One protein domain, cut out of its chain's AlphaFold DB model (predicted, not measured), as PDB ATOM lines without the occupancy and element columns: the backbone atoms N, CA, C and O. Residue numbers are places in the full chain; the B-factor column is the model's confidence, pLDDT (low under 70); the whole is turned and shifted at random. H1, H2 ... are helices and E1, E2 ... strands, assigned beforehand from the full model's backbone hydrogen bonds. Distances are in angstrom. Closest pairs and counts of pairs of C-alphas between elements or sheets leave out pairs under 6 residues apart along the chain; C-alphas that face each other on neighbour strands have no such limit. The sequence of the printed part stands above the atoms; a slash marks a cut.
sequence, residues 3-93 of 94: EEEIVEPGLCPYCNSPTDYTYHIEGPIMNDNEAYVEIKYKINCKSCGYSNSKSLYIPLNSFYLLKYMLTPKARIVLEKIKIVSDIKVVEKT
ATOM      1  N   GLU A   3     141.860 114.038  32.290       94.38
ATOM      2  CA  GLU A   3     141.260 115.136  33.035       94.38
ATOM      3  C   GLU A   3     141.160 116.331  32.090       94.38
ATOM      4  O   GLU A   3     142.137 116.683  31.427       94.38
ATOM      5  N   GLU A   4     139.966 116.903  31.971       96.50
ATOM      6  CA  GLU A   4     139.687 118.008  31.056       96.50
ATOM      7  C   GLU A   4     138.757 119.019  31.732       96.50
ATOM      8  O   GLU A   4     137.783 118.645  32.393       96.50
ATOM      9  N   GLU A   5     139.037 120.305  31.529       97.25
ATOM     10  CA  GLU A   5     138.187 121.411  31.968       97.25
ATOM     11  C   GLU A   5     137.457 122.011  30.762       97.25
ATOM     12  O   GLU A   5     138.060 122.349  29.741       97.25
ATOM     13  N   ILE A   6     136.139 122.159  30.878       96.00
ATOM     14  CA  ILE A   6     135.288 122.787  29.871       96.00
ATOM     15  C   ILE A   6     134.552 123.950  30.525       96.00
ATOM     16  O   ILE A   6     133.822 123.765  31.496       96.00
ATOM     17  N   VAL A   7     134.700 125.139  29.951       96.00
ATOM     18  CA  VAL A   7     133.924 126.321  30.330       96.00
ATOM     19  C   VAL A   7     132.866 126.573  29.263       96.00
ATOM     20  O   VAL A   7     133.192 126.679  28.077       96.00
ATOM     21  N   GLU A   8     131.605 126.647  29.681       94.75
ATOM     22  CA  GLU A   8     130.469 126.950  28.810       94.75
ATOM     23  C   GLU A   8     129.642 128.108  29.388       94.75
ATOM     24  O   GLU A   8     129.414 128.159  30.602       94.75
ATOM     25  N   PRO A   9     129.162 129.032  28.540       95.50
ATOM     26  CA  PRO A   9     128.299 130.115  28.981       95.50
ATOM     27  C   PRO A   9     126.905 129.589  29.337       95.50
ATOM     28  O   PRO A   9     126.391 128.642  28.742       95.50
ATOM     29  N   GLY A  10     126.245 130.254  30.276       95.12
ATOM     30  CA  GLY A  10     124.876 129.954  30.665       95.12
ATOM     31  C   GLY A  10     124.235 131.086  31.457       95.12
ATOM     32  O   GLY A  10     124.695 132.230  31.457       95.12
ATOM     33  N   LEU A  11     123.140 130.760  32.138       97.06
ATOM     34  CA  LEU A  11     122.412 131.692  32.993       97.06
ATOM     35  C   LEU A  11     122.500 131.246  34.450       97.06
ATOM     36  O   LEU A  11     122.432 130.051  34.756       97.06
ATOM     37  N   CYS A  12     122.641 132.211  35.356       96.88
ATOM     38  CA  CYS A  12     122.556 131.959  36.786       96.88
ATOM     39  C   CYS A  12     121.145 131.455  37.127       96.88
ATOM     40  O   CYS A  12     120.182 132.157  36.824       96.88
ATOM     41  N   PRO A  13     120.994 130.311  37.818       96.00
ATOM     42  CA  PRO A  13     119.678 129.745  38.119       96.00
ATOM     43  C   PRO A  13     118.882 130.582  39.131       96.00
ATOM     44  O   PRO A  13     117.690 130.353  39.307       96.00
ATOM     45  N   TYR A  14     119.534 131.527  39.817       97.00
ATOM     46  CA  TYR A  14     118.899 132.385  40.814       97.00
ATOM     47  C   TYR A  14     118.447 133.735  40.241       97.00
ATOM     48  O   TYR A  14     117.315 134.148  40.465       97.00
ATOM     49  N   CYS A  15     119.316 134.436  39.502       97.25
ATOM     50  CA  CYS A  15     119.043 135.802  39.026       97.25
ATOM     51  C   CYS A  15     118.994 135.951  37.499       97.25
ATOM     52  O   CYS A  15     118.869 137.071  37.011       97.25
ATOM     53  N   ASN A  16     119.147 134.860  36.740       97.44
ATOM     54  CA  ASN A  16     119.178 134.832  35.270       97.44
ATOM     55  C   ASN A  16     120.244 135.726  34.614       97.44
ATOM     56  O   ASN A  16     120.208 135.948  33.406       97.44
ATOM     57  N   SER A  17     121.216 136.236  35.374       97.75
ATOM     58  CA  SER A  17     122.352 136.950  34.792       97.75
ATOM     59  C   SER A  17     123.263 135.980  34.032       97.75
ATOM     60  O   SER A  17     123.420 134.837  34.481       97.75
ATOM     61  N   PRO A  18     123.894 136.416  32.927       97.94
ATOM     62  CA  PRO A  18     124.913 135.631  32.240       97.94
ATOM     63  C   PRO A  18     126.041 135.226  33.191       97.94
ATOM     64  O   PRO A  18     126.513 136.034  33.992       97.94
ATOM     65  N   THR A  19     126.460 133.969  33.115       97.25
ATOM     66  CA  THR A  19     127.552 133.414  33.920       97.25
ATOM     67  C   THR A  19     128.145 132.206  33.217       97.25
ATOM     68  O   THR A  19     127.475 131.566  32.413       97.25
ATOM     69  N   ASP A  20     129.372 131.857  33.575       97.00
ATOM     70  CA  ASP A  20     130.015 130.652  33.067       97.00
ATOM     71  C   ASP A  20     129.804 129.475  34.020       97.00
ATOM     72  O   ASP A  20     129.791 129.632  35.250       97.00
ATOM     73  N   TYR A  21     129.646 128.295  33.431       97.12
ATOM     74  CA  TYR A  21     129.710 127.009  34.105       97.12
ATOM     75  C   TYR A  21     131.051 126.363  33.772       97.12
ATOM     76  O   TYR A  21     131.394 126.192  32.602       97.12
ATOM     77  N   THR A  22     131.791 125.976  34.806       97.56
ATOM     78  CA  THR A  22     133.028 125.206  34.672       97.56
ATOM     79  C   THR A  22     132.719 123.744  34.954       97.56
ATOM     80  O   THR A  22     132.189 123.419  36.016       97.56
ATOM     81  N   TYR A  23     133.057 122.865  34.020       97.12
ATOM     82  CA  TYR A  23     132.926 121.420  34.137       97.12
ATOM     83  C   TYR A  23     134.318 120.794  34.126       97.12
ATOM     84  O   TYR A  23     135.036 120.927  33.141       97.12
ATOM     85  N   HIS A  24     134.681 120.079  35.184       97.31
ATOM     86  CA  HIS A  24     135.851 119.210  35.211       97.31
ATOM     87  C   HIS A  24     135.389 117.774  35.003       97.31
ATOM     88  O   HIS A  24     134.539 117.279  35.749       97.31
ATOM     89  N   ILE A  25     135.922 117.126  33.974       96.88
ATOM     90  CA  ILE A  25     135.580 115.758  33.593       96.88
ATOM     91  C   ILE A  25     136.822 114.896  33.782       96.88
ATOM     92  O   ILE A  25     137.852 115.150  33.161       96.88
ATOM     93  N   GLU A  26     136.706 113.860  34.609       96.19
ATOM     94  CA  GLU A  26     137.798 112.950  34.946       96.19
ATOM     95  C   GLU A  26     137.400 111.496  34.669       96.19
ATOM     96  O   GLU A  26     136.300 111.048  35.003       96.19
ATOM     97  N   GLY A  27     138.299 110.727  34.053       94.94
ATOM     98  CA  GLY A  27     138.106 109.293  33.878       94.94
ATOM     99  C   GLY A  27     139.211 108.592  33.076       94.94
ATOM    100  O   GLY A  27     140.121 109.224  32.540       94.94
ATOM    101  N   PRO A  28     139.168 107.257  32.962       94.31
ATOM    102  CA  PRO A  28     138.259 106.369  33.681       94.31
ATOM    103  C   PRO A  28     138.712 106.183  35.139       94.31
ATOM    104  O   PRO A  28     139.895 105.931  35.394       94.31
ATOM    105  N   ILE A  29     137.766 106.268  36.075       92.88
ATOM    106  CA  ILE A  29     137.945 105.909  37.490       92.88
ATOM    107  C   ILE A  29     137.443 104.475  37.657       92.88
ATOM    108  O   ILE A  29     136.293 104.186  37.342       92.88
ATOM    109  N   MET A  30     138.304 103.563  38.104       89.88
ATOM    110  CA  MET A  30     137.934 102.154  38.262       89.88
ATOM    111  C   MET A  30     137.362 101.916  39.660       89.88
ATOM    112  O   MET A  30     138.042 102.209  40.641       89.88
ATOM    113  N   ASN A  31     136.165 101.340  39.743       84.81
ATOM    114  CA  ASN A  31     135.557 100.878  40.989       84.81
ATOM    115  C   ASN A  31     134.896  99.512  40.757       84.81
ATOM    116  O   ASN A  31     134.129  99.374  39.810       84.81
ATOM    117  N   ASP A  32     135.230  98.500  41.561       81.62
ATOM    118  CA  ASP A  32     134.699  97.128  41.440       81.62
ATOM    119  C   ASP A  32     134.693  96.562  39.999       81.62
ATOM    120  O   ASP A  32     133.720  95.977  39.533       81.62
ATOM    121  N   ASN A  33     135.808  96.741  39.273       82.56
ATOM    122  CA  ASN A  33     135.990  96.381  37.853       82.56
ATOM    123  C   ASN A  33     135.105  97.122  36.836       82.56
ATOM    124  O   ASN A  33     135.218  96.868  35.638       82.56
ATOM    125  N   GLU A  34     134.305  98.087  37.268       88.88
ATOM    126  CA  GLU A  34     133.556  98.970  36.388       88.88
ATOM    127  C   GLU A  34     134.257 100.333  36.268       88.88
ATOM    128  O   GLU A  34     134.847 100.857  37.215       88.88
ATOM    129  N   ALA A  35     134.251 100.895  35.060       93.25
ATOM    130  CA  ALA A  35     134.824 102.205  34.787       93.25
ATOM    131  C   ALA A  35     133.758 103.292  34.946       93.25
ATOM    132  O   ALA A  35     132.648 103.165  34.430       93.25
ATOM    133  N   TYR A  36     134.127 104.388  35.593       95.50
ATOM    134  CA  TYR A  36     133.285 105.551  35.839       95.50
ATOM    135  C   TYR A  36     133.915 106.817  35.264       95.50
ATOM    136  O   TYR A  36     135.132 106.907  35.073       95.50
ATOM    137  N   VAL A  37     133.064 107.807  35.015       96.44
ATOM    138  CA  VAL A  37     133.446 109.193  34.750       96.44
ATOM    139  C   VAL A  37     132.951 110.041  35.908       96.44
ATOM    140  O   VAL A  37     131.777 109.953  36.278       96.44
ATOM    141  N   GLU A  38     133.830 110.861  36.467       96.75
ATOM    142  CA  GLU A  38     133.438 111.922  37.382       96.75
ATOM    143  C   GLU A  38     133.248 113.223  36.598       96.75
ATOM    144  O   GLU A  38     134.103 113.620  35.808       96.75
ATOM    145  N   ILE A  39     132.120 113.896  36.815       96.56
ATOM    146  CA  ILE A  39     131.845 115.229  36.283       96.56
ATOM    147  C   ILE A  39     131.571 116.150  37.463       96.56
ATOM    148  O   ILE A  39     130.513 116.082  38.093       96.56
ATOM    149  N   LYS A  40     132.515 117.043  37.742       97.50
ATOM    150  CA  LYS A  40     132.348 118.135  38.700       97.50
ATOM    151  C   LYS A  40     131.922 119.373  37.931       97.50
ATOM    152  O   LYS A  40     132.655 119.817  37.057       97.50
ATOM    153  N   TYR A  41     130.774 119.958  38.252       95.81
ATOM    154  CA  TYR A  41     130.434 121.285  37.743       95.81
ATOM    155  C   TYR A  41     130.526 122.326  38.851       95.81
ATOM    156  O   TYR A  41     130.288 122.029  40.025       95.81
ATOM    157  N   LYS A  42     130.830 123.560  38.459       97.50
ATOM    158  CA  LYS A  42     130.854 124.734  39.320       97.50
ATOM    159  C   LYS A  42     130.280 125.938  38.586       97.50
ATOM    160  O   LYS A  42     130.527 126.128  37.400       97.50
ATOM    161  N   ILE A  43     129.542 126.761  39.315       97.44
ATOM    162  CA  ILE A  43     129.015 128.046  38.860       97.44
ATOM    163  C   ILE A  43     129.256 129.080  39.956       97.44
ATOM    164  O   ILE A  43     128.955 128.827  41.119       97.44
ATOM    165  N   ASN A  44     129.771 130.248  39.571       96.81
ATOM    166  CA  ASN A  44     129.983 131.392  40.454       96.81
ATOM    167  C   ASN A  44     129.413 132.656  39.791       96.81
ATOM    168  O   ASN A  44     130.084 133.294  38.979       96.81
ATOM    169  N   CYS A  45     128.186 133.039  40.141       97.19
ATOM    170  CA  CYS A  45     127.539 134.226  39.592       97.19
ATOM    171  C   CYS A  45     128.070 135.501  40.259       97.19
ATOM    172  O   CYS A  45     127.807 135.764  41.434       97.19
ATOM    173  N   LYS A  46     128.761 136.342  39.485       96.38
ATOM    174  CA  LYS A  46     129.300 137.626  39.967       96.38
ATOM    175  C   LYS A  46     128.223 138.682  40.245       96.38
ATOM    176  O   LYS A  46     128.480 139.600  41.012       96.38
ATOM    177  N   SER A  47     127.035 138.554  39.650       97.06
ATOM    178  CA  SER A  47     125.968 139.556  39.776       97.06
ATOM    179  C   SER A  47     125.201 139.467  41.095       97.06
ATOM    180  O   SER A  47     124.896 140.495  41.687       97.06
ATOM    181  N   CYS A  48     124.873 138.257  41.557       96.94
ATOM    182  CA  CYS A  48     124.082 138.047  42.780       96.94
ATOM    183  C   CYS A  48     124.832 137.290  43.887       96.94
ATOM    184  O   CYS A  48     124.270 137.059  44.953       96.94
ATOM    185  N   GLY A  49     126.075 136.865  43.635       96.94
ATOM    186  CA  GLY A  49     126.888 136.100  44.584       96.94
ATOM    187  C   GLY A  49     126.518 134.618  44.703       96.94
ATOM    188  O   GLY A  49     127.127 133.909  45.501       96.94
ATOM    189  N   TYR A  50     125.550 134.124  43.921       96.94
ATOM    190  CA  TYR A  50     125.186 132.705  43.926       96.94
ATOM    191  C   TYR A  50     126.370 131.830  43.498       96.94
ATOM    192  O   TYR A  50     126.956 132.043  42.436       96.94
ATOM    193  N   SER A  51     126.669 130.803  44.290       97.25
ATOM    194  CA  SER A  51     127.710 129.815  44.016       97.25
ATOM    195  C   SER A  51     127.157 128.417  44.240       97.25
ATOM    196  O   SER A  51     126.475 128.168  45.234       97.25
ATOM    197  N   ASN A  52     127.471 127.492  43.339       96.81
ATOM    198  CA  ASN A  52     127.121 126.086  43.496       96.81
ATOM    199  C   ASN A  52     128.186 125.198  42.849       96.81
ATOM    200  O   ASN A  52     128.801 125.568  41.849       96.81
ATOM    201  N   SER A  53     128.391 124.019  43.424       97.00
ATOM    202  CA  SER A  53     129.253 122.987  42.868       97.00
ATOM    203  C   SER A  53     128.718 121.611  43.223       97.00
ATOM    204  O   SER A  53     128.352 121.369  44.375       97.00
ATOM    205  N   LYS A  54     128.724 120.689  42.263       96.69
ATOM    206  CA  LYS A  54     128.321 119.299  42.492       96.69
ATOM    207  C   LYS A  54     129.216 118.365  41.697       96.69
ATOM    208  O   LYS A  54     129.603 118.694  40.580       96.69
ATOM    209  N   SER A  55     129.485 117.197  42.270       96.44
ATOM    210  CA  SER A  55     130.113 116.086  41.562       96.44
ATOM    211  C   SER A  55     129.086 115.011  41.218       96.44
ATOM    212  O   SER A  55     128.164 114.748  41.997       96.44
ATOM    213  N   LEU A  56     129.230 114.416  40.039       95.31
ATOM    214  CA  LEU A  56     128.437 113.302  39.542       95.31
ATOM    215  C   LEU A  56     129.384 112.175  39.144       95.31
ATOM    216  O   LEU A  56     130.291 112.397  38.350       95.31
ATOM    217  N   TYR A  57     129.128 110.970  39.642       95.06
ATOM    218  CA  TYR A  57     129.823 109.759  39.216       95.06
ATOM    219  C   TYR A  57     128.880 108.944  38.343       95.06
ATOM    220  O   TYR A  57     127.782 108.593  38.778       95.06
ATOM    221  N   ILE A  58     129.281 108.683  37.101       95.25
ATOM    222  CA  ILE A  58     128.430 108.033  36.102       95.25
ATOM    223  C   ILE A  58     129.164 106.812  35.537       95.25
ATOM    224  O   ILE A  58     130.319 106.957  35.125       95.25
ATOM    225  N   PRO A  59     128.529 105.625  35.472       95.56
ATOM    226  CA  PRO A  59     129.108 104.467  34.800       95.56
ATOM    227  C   PRO A  59     129.465 104.794  33.345       95.56
ATOM    228  O   PRO A  59     128.608 105.226  32.566       95.56
ATOM    229  N   LEU A  60     130.727 104.579  32.968       95.31
ATOM    230  CA  LEU A  60     131.280 104.968  31.670       95.31
ATOM    231  C   LEU A  60     130.523 104.304  30.521       95.31
ATOM    232  O   LEU A  60     130.177 104.977  29.556       95.31
ATOM    233  N   ASN A  61     130.235 103.006  30.624       93.50
ATOM    234  CA  ASN A  61     129.563 102.269  29.552       93.50
ATOM    235  C   ASN A  61     128.151 102.809  29.293       93.50
ATOM    236  O   ASN A  61     127.810 103.100  28.148       93.50
ATOM    237  N   SER A  62     127.363 103.023  30.350       93.56
ATOM    238  CA  SER A  62     126.019 103.599  30.249       93.56
ATOM    239  C   SER A  62     126.057 105.025  29.702       93.56
ATOM    240  O   SER A  62     125.268 105.376  28.826       93.56
ATOM    241  N   PHE A  63     127.003 105.845  30.165       95.25
ATOM    242  CA  PHE A  63     127.142 107.219  29.690       95.25
ATOM    243  C   PHE A  63     127.596 107.289  28.227       95.25
ATOM    244  O   PHE A  63     127.120 108.126  27.462       95.25
ATOM    245  N   TYR A  64     128.458 106.363  27.805       95.69
ATOM    246  CA  TYR A  64     128.957 106.268  26.436       95.69
ATOM    247  C   TYR A  64     127.849 105.974  25.416       95.69
ATOM    248  O   TYR A  64     127.909 106.477  24.293       95.69
ATOM    249  N   LEU A  65     126.793 105.245  25.797       95.69
ATOM    250  CA  LEU A  65     125.611 105.049  24.941       95.69
ATOM    251  C   LEU A  65     124.902 106.374  24.619       95.69
ATOM    252  O   LEU A  65     124.327 106.531  23.544       95.69
ATOM    253  N   LEU A  66     124.985 107.347  25.525       95.12
ATOM    254  CA  LEU A  66     124.340 108.654  25.415       95.12
ATOM    255  C   LEU A  66     125.259 109.725  24.806       95.12
ATOM    256  O   LEU A  66     124.873 110.889  24.728       95.12
ATOM    257  N   LYS A  67     126.457 109.357  24.328       94.75
ATOM    258  CA  LYS A  67     127.490 110.300  23.857       94.75
ATOM    259  C   LYS A  67     127.033 111.258  22.754       94.75
ATOM    260  O   LYS A  67     127.584 112.345  22.620       94.75
ATOM    261  N   TYR A  68     126.038 110.865  21.960       94.19
ATOM    262  CA  TYR A  68     125.477 111.692  20.887       94.19
ATOM    263  C   TYR A  68     124.549 112.803  21.391       94.19
ATOM    264  O   TYR A  68     124.264 113.727  20.638       94.19
ATOM    265  N   MET A  69     124.107 112.736  22.650       95.44
ATOM    266  CA  MET A  69     123.350 113.808  23.305       95.44
ATOM    267  C   MET A  69     124.257 114.860  23.955       95.44
ATOM    268  O   MET A  69     123.772 115.868  24.461       95.44
ATOM    269  N   LEU A  70     125.571 114.624  23.975       92.75
ATOM    270  CA  LEU A  70     126.537 115.529  24.580       92.75
ATOM    271  C   LEU A  70     126.969 116.613  23.597       92.75
ATOM    272  O   LEU A  70     126.940 116.433  22.377       92.75
ATOM    273  N   THR A  71     127.455 117.728  24.142       92.50
ATOM    274  CA  THR A  71     128.139 118.736  23.333       92.50
ATOM    275  C   THR A  71     129.374 118.124  22.662       92.50
ATOM    276  O   THR A  71     129.980 117.194  23.207       92.50
ATOM    277  N   PRO A  72     129.807 118.646  21.498       94.19
ATOM    278  CA  PRO A  72     130.977 118.115  20.801       94.19
ATOM    279  C   PRO A  72     132.230 118.027  21.684       94.19
ATOM    280  O   PRO A  72     132.924 117.013  21.649       94.19
ATOM    281  N   LYS A  73     132.483 119.040  22.528       93.44
ATOM    282  CA  LYS A  73     133.619 119.043  23.462       93.44
ATOM    283  C   LYS A  73     133.522 117.896  24.471       93.44
ATOM    284  O   LYS A  73     134.450 117.102  24.573       93.44
ATOM    285  N   ALA A  74     132.385 117.761  25.157       93.81
ATOM    286  CA  ALA A  74     132.182 116.702  26.146       93.81
ATOM    287  C   ALA A  74     132.260 115.303  25.515       93.81
ATOM    288  O   ALA A  74     132.853 114.389  26.089       93.81
ATOM    289  N   ARG A  75     131.730 115.145  24.296       95.44
ATOM    290  CA  ARG A  75     131.831 113.895  23.541       95.44
ATOM    291  C   ARG A  75     133.285 113.513  23.263       95.44
ATOM    292  O   ARG A  75     133.637 112.358  23.467       95.44
ATOM    293  N   ILE A  76     134.129 114.454  22.833       95.69
ATOM    294  CA  ILE A  76     135.557 114.187  22.578       95.69
ATOM    295  C   ILE A  76     136.254 113.692  23.850       95.69
ATOM    296  O   ILE A  76     136.995 112.711  23.794       95.69
ATOM    297  N   VAL A  77     135.997 114.327  24.997       95.94
ATOM    298  CA  VAL A  77     136.566 113.895  26.285       95.94
ATOM    299  C   VAL A  77     136.129 112.469  26.621       95.94
ATOM    300  O   VAL A  77     136.959 111.628  26.965       95.94
ATOM    301  N   LEU A  78     134.842 112.165  26.447       96.50
ATOM    302  CA  LEU A  78     134.295 110.839  26.718       96.50
ATOM    303  C   LEU A  78     134.891 109.750  25.806       96.50
ATOM    304  O   LEU A  78     135.161 108.643  26.272       96.50
ATOM    305  N   GLU A  79     135.148 110.059  24.533       96.44
ATOM    306  CA  GLU A  79     135.837 109.151  23.603       96.44
ATOM    307  C   GLU A  79     137.274 108.857  24.067       96.44
ATOM    308  O   GLU A  79     137.668 107.692  24.135       96.44
ATOM    309  N   LYS A  80     138.041 109.885  24.469       95.81
ATOM    310  CA  LYS A  80     139.398 109.700  25.025       95.81
ATOM    311  C   LYS A  80     139.373 108.791  26.256       95.81
ATOM    312  O   LYS A  80     140.187 107.874  26.366       95.81
ATOM    313  N   ILE A  81     138.425 109.028  27.165       95.56
ATOM    314  CA  ILE A  81     138.251 108.224  28.379       95.56
ATOM    315  C   ILE A  81     137.948 106.761  28.028       95.56
ATOM    316  O   ILE A  81     138.562 105.862  28.605       95.56
ATOM    317  N   LYS A  82     137.044 106.511  27.068       94.69
ATOM    318  CA  LYS A  82     136.681 105.151  26.649       94.69
ATOM    319  C   LYS A  82     137.864 104.397  26.053       94.69
ATOM    320  O   LYS A  82     138.110 103.266  26.461       94.69
ATOM    321  N   ILE A  83     138.635 105.040  25.176       93.50
ATOM    322  CA  ILE A  83     139.840 104.447  24.577       93.50
ATOM    323  C   ILE A  83     140.836 104.025  25.664       93.50
ATOM    324  O   ILE A  83     141.298 102.886  25.674       93.50
ATOM    325  N   VAL A  84     141.128 104.912  26.622       91.50
ATOM    326  CA  VAL A  84     142.039 104.604  27.738       91.50
ATOM    327  C   VAL A  84     141.499 103.471  28.614       91.50
ATOM    328  O   VAL A  84     142.274 102.648  29.100       91.50
ATOM    329  N   SER A  85     140.183 103.418  28.828       91.00
ATOM    330  CA  SER A  85     139.547 102.338  29.585       91.00
ATOM    331  C   SER A  85     139.700 100.988  28.890       91.00
ATOM    332  O   SER A  85     140.033 100.007  29.547       91.00
ATOM    333  N   ASP A  86     139.488 100.936  27.576       87.38
ATOM    334  CA  ASP A  86     139.521  99.687  26.812       87.38
ATOM    335  C   ASP A  86     140.936  99.116  26.714       87.38
ATOM    336  O   ASP A  86     141.120  97.914  26.895       87.38
ATOM    337  N   ILE A  87     141.950  99.972  26.545       85.12
ATOM    338  CA  ILE A  87     143.364  99.558  26.567       85.12
ATOM    339  C   ILE A  87     143.704  98.861  27.893       85.12
ATOM    340  O   ILE A  87     144.269  97.769  27.892       85.12
ATOM    341  N   LYS A  88     143.285  99.436  29.028       76.69
ATOM    342  CA  LYS A  88     143.524  98.846  30.357       76.69
ATOM    343  C   LYS A  88     142.847  97.487  30.557       76.69
ATOM    344  O   LYS A  88     143.315  96.690  31.367       76.69
ATOM    345  N   VAL A  89     141.724  97.227  29.885       70.62
ATOM    346  CA  VAL A  89     141.044  95.922  29.945       70.62
ATOM    347  C   VAL A  89     141.817  94.875  29.141       70.62
ATOM    348  O   VAL A  89     141.986  93.752  29.616       70.62
ATOM    349  N   VAL A  90     142.338  95.249  27.969       63.78
ATOM    350  CA  VAL A  90     143.147  94.358  27.117       63.78
ATOM    351  C   VAL A  90     144.449  93.951  27.818       63.78
ATOM    352  O   VAL A  90     144.795  92.772  27.831       63.78
ATOM    353  N   GLU A  91     145.125  94.887  28.487       61.78
ATOM    354  CA  GLU A  91     146.347  94.596  29.257       61.78
ATOM    355  C   GLU A  91     146.114  93.622  30.422       61.78
ATOM    356  O   GLU A  91     147.003  92.852  30.764       61.78
ATOM    357  N   LYS A  92     144.924  93.623  31.035       59.38
ATOM    358  CA  LYS A  92     144.588  92.705  32.140       59.38
ATOM    359  C   LYS A  92     144.221  91.290  31.689       59.38
ATOM    360  O   LYS A  92     144.102  90.409  32.535       59.38
ATOM    361  N   THR A  93     143.959  91.092  30.400       56.84
ATOM    362  CA  THR A  93     143.512  89.809  29.829       56.84
ATOM    363  C   THR A  93     144.585  89.105  28.997       56.84
ATOM    364  O   THR A  93     144.324  88.011  28.497       56.84
TER     365      THR A  93
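AT A GLANCE: This is residues 3 to 93 of the 94 residues of an uncharacterized protein of Caldisphaera lagunensis (strain DSM 15908 / JCM 11604 / ANMR 0165 / IC-154) (UniProt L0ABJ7). A long, narrow, twisted sheet of four strands has one long helix, H2, packed lengthwise on one face over E2, with the short helix H1 on the same face and the other face bare of named helices. The links E1 to E2 and E3 to E4 lie at one end of the rod, and the last residues of H2 lie at the other. The printed part has 91 residues with four named strands, then two named helices, in the order E1 E2 E3 E4 H1 H2; the sheet is all antiparallel in the order E1 - E2 - E3 - E4, and the class is mixed, helices and strands. The whole is loose, with a radius of gyration of the C-alphas of 15.5 A, and spans 54 by 24 by 18 A.

IN THESE COORDINATES: Find C-alpha 3 at (141.260, 115.136, 33.035); from there E1, residues 3 to 11, runs 25.1 A. E2, residues 18 to 31, is the longest strand at 37.4 A, and it bends by 60 degrees at residue 28. E3, residues 34 to 44, covers 32.9 A, and E4, residues 51 to 59, covers 27.0 A. H1 holds residues 60 to 65. Find C-alpha 72 at (130.977, 118.115, 20.801), where H2, residues 72 to 93, begins; it runs 32.2 A to C-alpha 93 at (143.512, 89.809, 29.829).

HOW THE PARTS SIT: Begin with the sheet, a meander, each strand the antiparallel neighbour of the one before. In the hairpin E1 and E2, look at N 6 and O 23, 2.8 A apart; in the hairpin E2 and E3, at N 24 and O 40, 2.8 A; in the hairpin E3 and E4, at N 39 and O 56, 2.8 A. The edge strands E1 and E4 are apart. H2 is on the sheet at a height of 8.5 A, making two layers, a helix on one face of a sheet. It lies over E2 and runs along the strands, at 6 degrees to E2 on the local plane; their closest C-alphas, of Gly 27 and Ile 81, are 5.6 A apart. H1 is on the same face at a height of 7.7 A and stands up from the sheet, its line rising 54 degrees. It is only just over E4, on which 3 of its 6 C-alphas fall. H2 touches H1 with residues 78 to 82 alone, at a steep tilt of 53 degrees, opposite ways; the closest C-alphas, of Tyr 64 and Leu 78, are 7.0 A apart. In H1 and H2 every O i to N i+4 pair is within hydrogen-bond range.

THE WHOLE: Look at the C-alphas of Ser 47 and Thr 93, the two farthest apart, at 53.7 A. The printed part has no cut, and no link is long. The mean pLDDT of the printed part is 92.9; residues 90 to 93, in H2, are under 70.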